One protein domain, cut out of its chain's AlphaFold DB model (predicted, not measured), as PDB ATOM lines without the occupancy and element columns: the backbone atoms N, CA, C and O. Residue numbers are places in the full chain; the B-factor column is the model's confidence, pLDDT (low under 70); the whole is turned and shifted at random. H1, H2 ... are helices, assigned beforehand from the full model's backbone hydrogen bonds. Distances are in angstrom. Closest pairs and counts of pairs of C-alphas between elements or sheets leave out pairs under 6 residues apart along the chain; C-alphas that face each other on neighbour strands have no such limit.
ATOM      1  N   GLY A  43     157.468 215.133 254.048       83.75
ATOM      2  CA  GLY A  43     157.526 215.080 255.508       83.75
ATOM      3  C   GLY A  43     158.740 215.816 256.082       83.75
ATOM      4  O   GLY A  43     158.581 216.644 256.971       83.75
ATOM      5  N   MET A  44     159.939 215.601 255.533       84.94
ATOM      6  CA  MET A  44     161.160 216.304 255.941       84.94
ATOM      7  C   MET A  44     161.089 217.801 255.646       84.94
ATOM      8  O   MET A  44     161.534 218.607 256.462       84.94
ATOM      9  N   ARG A  45     160.553 218.194 254.484       84.62
ATOM     10  CA  ARG A  45     160.404 219.613 254.131       84.62
ATOM     11  C   ARG A  45     159.458 220.318 255.099       84.62
ATOM     12  O   ARG A  45     159.798 221.399 255.555       84.62
ATOM     13  N   ILE A  46     158.354 219.684 255.486       85.56
ATOM     14  CA  ILE A  46     157.448 220.211 256.516       85.56
ATOM     15  C   ILE A  46     158.121 220.215 257.894       85.56
ATOM     16  O   ILE A  46     158.030 221.207 258.612       85.56
ATOM     17  N   ALA A  47     158.852 219.154 258.252       82.94
ATOM     18  CA  ALA A  47     159.515 219.038 259.551       82.94
ATOM     19  C   ALA A  47     160.542 220.155 259.798       82.94
ATOM     20  O   ALA A  47     160.688 220.609 260.928       82.94
ATOM     21  N   LYS A  48     161.200 220.663 258.746       84.94
ATOM     22  CA  LYS A  48     162.096 221.832 258.837       84.94
ATOM     23  C   LYS A  48     161.400 223.108 259.314       84.94
ATOM     24  O   LYS A  48     162.065 223.978 259.860       84.94
ATOM     25  N   HIS A  49     160.089 223.211 259.111       84.88
ATOM     26  CA  HIS A  49     159.271 224.338 259.555       84.88
ATOM     27  C   HIS A  49     158.393 223.980 260.762       84.88
ATOM     28  O   HIS A  49     157.530 224.773 261.127       84.88
ATOM     29  N   GLN A  76     152.072 224.430 249.490       88.25
ATOM     30  CA  GLN A  76     151.921 223.327 248.555       88.25
ATOM     31  C   GLN A  76     152.476 222.021 249.133       88.25
ATOM     32  O   GLN A  76     151.967 220.948 248.820       88.25
ATOM     33  N   LEU A  77     153.428 222.088 250.069       85.81
ATOM     34  CA  LEU A  77     153.988 220.908 250.725       85.81
ATOM     35  C   LEU A  77     152.959 220.109 251.517       85.81
ATOM     36  O   LEU A  77     153.021 218.879 251.536       85.81
ATOM     37  N   ILE A  78     152.010 220.790 252.169       83.88
ATOM     38  CA  ILE A  78     150.938 220.121 252.913       83.88
ATOM     39  C   ILE A  78     150.046 219.362 251.936       83.88
ATOM     40  O   ILE A  78     149.703 218.209 252.192       83.88
ATOM     41  N   VAL A  79     149.706 219.995 250.811       87.50
ATOM     42  CA  VAL A  79     148.876 219.392 249.764       87.50
ATOM     43  C   VAL A  79     149.577 218.171 249.173       87.50
ATOM     44  O   VAL A  79     149.001 217.090 249.147       87.50
ATOM     45  N   GLU A  80     150.851 218.296 248.800       88.25
ATOM     46  CA  GLU A  80     151.636 217.198 248.229       88.25
ATOM     47  C   GLU A  80     151.821 216.029 249.211       88.25
ATOM     48  O   GLU A  80     151.816 214.861 248.807       88.25
ATOM     49  N   LEU A  81     151.989 216.310 250.510       86.56
ATOM     50  CA  LEU A  81     152.033 215.269 251.538       86.56
ATOM     51  C   LEU A  81     150.675 214.566 251.664       86.56
ATOM     52  O   LEU A  81     150.631 213.337 251.713       86.56
ATOM     53  N   GLN A  82     149.575 215.320 251.691       87.38
ATOM     54  CA  GLN A  82     148.223 214.764 251.763       87.38
ATOM     55  C   GLN A  82     147.886 213.913 250.536       87.38
ATOM     56  O   GLN A  82     147.290 212.847 250.678       87.38
ATOM     57  N   GLU A  83     148.302 214.331 249.343       90.56
ATOM     58  CA  GLU A  83     148.151 213.547 248.117       90.56
ATOM     59  C   GLU A  83     148.937 212.236 248.185       90.56
ATOM     60  O   GLU A  83     148.391 211.178 247.883       90.56
ATOM     61  N   ALA A  84     150.186 212.263 248.659       89.12
ATOM     62  CA  ALA A  84     150.977 211.045 248.831       89.12
ATOM     63  C   ALA A  84     150.359 210.082 249.867       89.12
ATOM     64  O   ALA A  84     150.359 208.865 249.667       89.12
ATOM     65  N   GLN A  85     149.800 210.612 250.962       90.19
ATOM     66  CA  GLN A  85     149.054 209.825 251.950       90.19
ATOM     67  C   GLN A  85     147.768 209.237 251.359       90.19
ATOM     68  O   GLN A  85     147.423 208.087 251.631       90.19
ATOM     69  N   ARG A  86     147.070 210.004 250.519       90.50
ATOM     70  CA  ARG A  86     145.863 209.548 249.835       90.50
ATOM     71  C   ARG A  86     146.161 208.436 248.841       90.50
ATOM     72  O   ARG A  86     145.505 207.402 248.904       90.50
ATOM     73  N   ASP A  87     147.185 208.593 248.007       90.88
ATOM     74  CA  ASP A  87     147.625 207.567 247.055       90.88
ATOM     75  C   ASP A  87     147.946 206.241 247.763       90.88
ATOM     76  O   ASP A  87     147.633 205.151 247.275       90.88
ATOM     77  N   LEU A  88     148.561 206.332 248.947       91.88
ATOM     78  CA  LEU A  88     148.852 205.185 249.794       91.88
ATOM     79  C   LEU A  88     147.556 204.475 250.238       91.88
ATOM     80  O   LEU A  88     147.434 203.256 250.071       91.88
ATOM     81  N   PHE A  89     146.578 205.210 250.770       93.12
ATOM     82  CA  PHE A  89     145.318 204.616 251.218       93.12
ATOM     83  C   PHE A  89     144.427 204.139 250.077       93.12
ATOM     84  O   PHE A  89     143.847 203.064 250.195       93.12
ATOM     85  N   ASP A  90     144.345 204.856 248.961       92.25
ATOM     86  CA  ASP A  90     143.543 204.431 247.813       92.25
ATOM     87  C   ASP A  90     144.071 203.105 247.242       92.25
ATOM     88  O   ASP A  90     143.296 202.225 246.858       92.25
ATOM     89  N   LYS A  91     145.395 202.905 247.278       93.06
ATOM     90  CA  LYS A  91     146.040 201.672 246.821       93.06
ATOM     91  C   LYS A  91     145.867 200.493 247.777       93.06
ATOM     92  O   LYS A  91     145.552 199.389 247.334       93.06
ATOM     93  N   TYR A  92     146.136 200.684 249.068       93.00
ATOM     94  CA  TYR A  92     146.201 199.572 250.031       93.00
ATOM     95  C   TYR A  92     144.939 199.424 250.878       93.00
ATOM     96  O   TYR A  92     144.669 198.356 251.427       93.00
ATOM     97  N   CYS A  93     144.142 200.479 250.986       93.06
ATOM     98  CA  CYS A  93     142.962 200.549 251.835       93.06
ATOM     99  C   CYS A  93     141.728 201.082 251.077       93.06
ATOM    100  O   CYS A  93     141.086 202.027 251.536       93.06
ATOM    101  N   PRO A  94     141.324 200.458 249.953       94.25
ATOM    102  CA  PRO A  94     140.234 200.971 249.127       94.25
ATOM    103  C   PRO A  94     138.921 201.081 249.915       94.25
ATOM    104  O   PRO A  94     138.559 200.177 250.691       94.25
ATOM    105  N   GLY A  95     138.215 202.194 249.704       91.19
ATOM    106  CA  GLY A  95     136.958 202.537 250.378       91.19
ATOM    107  C   GLY A  95     137.110 202.952 251.844       91.19
ATOM    108  O   GLY A  95     136.126 202.959 252.575       91.19
ATOM    109  N   LEU A  96     138.331 203.238 252.316       92.75
ATOM    110  CA  LEU A  96     138.551 203.744 253.673       92.75
ATOM    111  C   LEU A  96     137.943 205.144 253.858       92.75
ATOM    112  O   LEU A  96     137.262 205.382 254.850       92.75
ATOM    113  N   TYR A  97     138.143 206.042 252.892       91.62
ATOM    114  CA  TYR A  97     137.646 207.421 252.956       91.62
ATOM    115  C   TYR A  97     136.116 207.547 252.936       91.62
ATOM    116  O   TYR A  97     135.592 208.566 253.370       91.62
ATOM    117  N   ASP A  98     135.401 206.515 252.485       92.00
ATOM    118  CA  ASP A  98     133.932 206.509 252.473       92.00
ATOM    119  C   ASP A  98     133.334 206.274 253.867       92.00
ATOM    120  O   ASP A  98     132.150 206.525 254.095       92.00
ATOM    121  N   VAL A  99     134.135 205.743 254.797       91.94
ATOM    122  CA  VAL A  99     133.667 205.281 256.112       91.94
ATOM    123  C   VAL A  99     134.440 205.876 257.283       91.94
ATOM    124  O   VAL A  99     133.908 205.900 258.387       91.94
ATOM    125  N   ALA A 100     135.669 206.347 257.062       89.69
ATOM    126  CA  ALA A 100     136.502 206.963 258.084       89.69
ATOM    127  C   ALA A 100     136.420 208.490 258.017       89.69
ATOM    128  O   ALA A 100     136.510 209.091 256.946       89.69
ATOM    129  N   ASN A 101     136.308 209.132 259.176       90.00
ATOM    130  CA  ASN A 101     136.391 210.587 259.265       90.00
ATOM    131  C   ASN A 101     137.855 211.073 259.309       90.00
ATOM    132  O   ASN A 101     138.795 210.294 259.473       90.00
ATOM    133  N   ARG A 102     138.060 212.393 259.204       83.44
ATOM    134  CA  ARG A 102     139.401 213.005 259.209       83.44
ATOM    135  C   ARG A 102     140.233 212.639 260.447       83.44
ATOM    136  O   ARG A 102     141.422 212.380 260.304       83.44
ATOM    137  N   GLN A 103     139.634 212.601 261.640       85.62
ATOM    138  CA  GLN A 103     140.356 212.250 262.869       85.62
ATOM    139  C   GLN A 103     140.818 210.789 262.846       85.62
ATOM    140  O   GLN A 103     141.945 210.495 263.238       85.62
ATOM    141  N   GLU A 104     139.983 209.878 262.344       88.12
ATOM    142  CA  GLU A 104     140.338 208.463 262.209       88.12
ATOM    143  C   GLU A 104     141.459 208.257 261.189       88.12
ATOM    144  O   GLU A 104     142.415 207.544 261.483       88.12
ATOM    145  N   ILE A 105     141.389 208.921 260.030       89.94
ATOM    146  CA  ILE A 105     142.460 208.881 259.022       89.94
ATOM    147  C   ILE A 105     143.780 209.384 259.612       89.94
ATOM    148  O   ILE A 105     144.810 208.719 259.479       89.94
ATOM    149  N   ASN A 106     143.753 210.523 260.310       86.56
ATOM    150  CA  ASN A 106     144.942 211.085 260.946       86.56
ATOM    151  C   ASN A 106     145.512 210.140 262.012       86.56
ATOM    152  O   ASN A 106     146.725 209.943 262.070       86.56
ATOM    153  N   GLY A 107     144.649 209.520 262.821       87.31
ATOM    154  CA  GLY A 107     145.055 208.548 263.835       87.31
ATOM    155  C   GLY A 107     145.701 207.299 263.232       87.31
ATOM    156  O   GLY A 107     146.737 206.846 263.715       87.31
ATOM    157  N   VAL A 108     145.136 206.776 262.140       90.25
ATOM    158  CA  VAL A 108     145.704 205.647 261.388       90.25
ATOM    159  C   VAL A 108     147.074 206.014 260.816       90.25
ATOM    160  O   VAL A 108     148.004 205.223 260.949       90.25
ATOM    161  N   MET A 109     147.225 207.202 260.222       88.06
ATOM    162  CA  MET A 109     148.513 207.664 259.687       88.06
ATOM    163  C   MET A 109     149.574 207.847 260.768       88.06
ATOM    164  O   MET A 109     150.716 207.445 260.557       88.06
ATOM    165  N   ALA A 110     149.207 208.431 261.909       85.25
ATOM    166  CA  ALA A 110     150.121 208.622 263.031       85.25
ATOM    167  C   ALA A 110     150.606 207.273 263.577       85.25
ATOM    168  O   ALA A 110     151.808 207.043 263.695       85.25
ATOM    169  N   GLU A 111     149.683 206.343 263.828       87.62
ATOM    170  CA  GLU A 111     150.040 205.023 264.347       87.62
ATOM    171  C   GLU A 111     150.832 204.205 263.318       87.62
ATOM    172  O   GLU A 111     151.814 203.555 263.681       87.62
ATOM    173  N   TRP A 112     150.477 204.285 262.030       89.44
ATOM    174  CA  TRP A 112     151.244 203.660 260.954       89.44
ATOM    175  C   TRP A 112     152.661 204.231 260.843       89.44
ATOM    176  O   TRP A 112     153.609 203.455 260.706       89.44
ATOM    177  N   GLY A 113     152.819 205.556 260.927       85.00
ATOM    178  CA  GLY A 113     154.119 206.228 260.940       85.00
ATOM    179  C   GLY A 113     154.980 205.742 262.102       85.00
ATOM    180  O   GLY A 113     156.099 205.274 261.886       85.00
ATOM    181  N   ARG A 114     154.399 205.706 263.308       83.69
ATOM    182  CA  ARG A 114     155.045 205.210 264.529       83.69
ATOM    183  C   ARG A 114     155.550 203.773 264.384       83.69
ATOM    184  O   ARG A 114     156.709 203.499 264.683       83.69
ATOM    185  N   VAL A 115     154.716 202.838 263.913       84.00
ATOM    186  CA  VAL A 115     155.134 201.426 263.751       84.00
ATOM    187  C   VAL A 115     156.058 201.204 262.554       84.00
ATOM    188  O   VAL A 115     156.803 200.227 262.527       84.00
ATOM    189  N   SER A 116     156.017 202.098 261.570       81.31
ATOM    190  CA  SER A 116     156.862 202.052 260.377       81.31
ATOM    191  C   SER A 116     158.187 202.800 260.542       81.31
ATOM    192  O   SER A 116     158.960 202.876 259.584       81.31
ATOM    193  N   ASN A 117     158.443 203.355 261.732       73.12
ATOM    194  CA  ASN A 117     159.594 204.202 262.033       73.12
ATOM    195  C   ASN A 117     159.738 205.380 261.049       73.12
ATOM    196  O   ASN A 117     160.842 205.724 260.628       73.12
ATOM    197  N   ILE A 118     158.606 205.956 260.631       65.56
ATOM    198  CA  ILE A 118     158.575 207.230 259.919       65.56
ATOM    199  C   ILE A 118     158.106 208.290 260.910       65.56
ATOM    200  O   ILE A 118     156.932 208.323 261.278       65.56
ATOM    201  N   GLU A 119     159.002 209.197 261.285       56.06
ATOM    202  CA  GLU A 119     158.623 210.460 261.917       56.06
ATOM    203  C   GLU A 119     158.026 211.375 260.837       56.06
ATOM    204  O   GLU A 119     158.667 212.293 260.328       56.06
ATOM    205  N   LEU A 120     156.790 211.090 260.418       56.09
ATOM    206  CA  LEU A 120     156.013 211.996 259.571       56.09
ATOM    207  C   LEU A 120     155.564 213.174 260.434       56.09
ATOM    208  O   LEU A 120     154.399 213.201 260.818       56.09
ATOM    209  N   GLY A 121     156.510 214.067 260.775       50.19
ATOM    210  CA  GLY A 121     156.324 215.350 261.467       50.19
ATOM    211  C   GLY A 121     154.995 215.426 262.202       50.19
ATOM    212  O   GLY A 121     154.066 216.057 261.707       50.19
ATOM    213  N   GLU A 122     154.877 214.646 263.278       44.16
ATOM    214  CA  GLU A 122     153.593 214.165 263.785       44.16
ATOM    215  C   GLU A 122     152.604 215.312 263.992       44.16
ATOM    216  O   GLU A 122     152.784 216.099 264.914       44.16
ATOM    217  N   SER A 123     151.610 215.389 263.097       45.81
ATOM    218  CA  SER A 123     150.171 215.706 263.196       45.81
ATOM    219  C   SER A 123     149.572 216.408 264.435       45.81
ATOM    220  O   SER A 123     148.346 216.454 264.561       45.81
ATOM    221  N   SER A 124     150.359 216.994 265.330       42.84
ATOM    222  CA  SER A 124     149.915 217.671 266.548       42.84
ATOM    223  C   SER A 124     149.403 219.078 266.255       42.84
ATOM    224  O   SER A 124     148.441 219.497 266.885       42.84
ATOM    225  N   ALA A 125     149.943 219.755 265.236       39.28
ATOM    226  CA  ALA A 125     149.495 221.092 264.839       39.28
ATOM    227  C   ALA A 125     148.114 221.114 264.144       39.28
ATOM    228  O   ALA A 125     147.527 222.178 263.987       39.28
ATOM    229  N   LEU A 126     147.578 219.961 263.710       37.72
ATOM    230  CA  LEU A 126     146.335 219.894 262.918       37.72
ATOM    231  C   LEU A 126     145.263 218.940 263.470       37.72
ATOM    232  O   LEU A 126     144.194 218.829 262.872       37.72
ATOM    233  N   SER A 127     145.515 218.237 264.582       30.33
ATOM    234  CA  SER A 127     144.599 217.195 265.093       30.33
ATOM    235  C   SER A 127     143.909 217.527 266.419       30.33
ATOM    236  O   SER A 127     143.327 216.632 267.031       30.33
ATOM    237  N   ARG A 128     143.932 218.782 266.880       32.28
ATOM    238  CA  ARG A 128     143.156 219.206 268.058       32.28
ATOM    239  C   ARG A 128     142.331 220.454 267.762       32.28
ATOM    240  O   ARG A 128     142.653 221.548 268.207       32.28
ATOM    241  N   SER A 129     141.259 220.237 267.009       31.48
ATOM    242  CA  SER A 129     140.026 221.028 267.080       31.48
ATOM    243  C   SER A 129     138.951 220.174 267.735       31.48
ATOM    244  O   SER A 129     138.780 219.035 267.228       31.48
TER     245      SER A 129
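AT A GLANCE: This is residues 43 to 49 and 76 to 129 of the 129 residues of an uncharacterized protein of Glutamicibacter arilaitensis (UniProt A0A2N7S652). Look first at one long helix, H2, with a second helix, H3, crossing over it at a small gap and the short H1 packed beside residues 77 to 81 of H2. Beyond H3, residues 116 to 129 fold back as a tail with no named element. The 61 printed residues, all helix in class, hold H1, H2 and H3 in that order and no named strand; the whole is compact, radius of gyration of the C-alphas 11.6 A, spanning 33 by 25 by 24 A.

HOW THE PARTS SIT: Start at H2, residues 76 to 92. H1, residues 43 to 47, touches it at residues 77 to 81 alone; the closest C-alphas, of Gly 43 and Leu 81, are 6.8 A apart. H3, residues 102 to 115, is near H2, with closest C-alphas 8.1 A apart. H1 and H3 are apart. In H1, H2 and H3 every O i to N i+4 pair is within hydrogen-bond range.

IN THESE COORDINATES: Find C-alpha 76 at (151.921, 223.327, 248.555); H2 runs 24.5 A from there to C-alpha 92. H3 runs 20.1 A, ending at C-alpha 115, (155.134, 201.426, 263.751). H1 spans 6.0 A.

THE WHOLE: C-alphas 49 and 76 stand 13.3 A apart across the cut, where residues 50 to 75 are not printed. The link from H2 to H3 is short. Residues 90 to 95, of which 90 to 92 belong to H2, stand free. Residues 118 to 129 have pLDDT under 70.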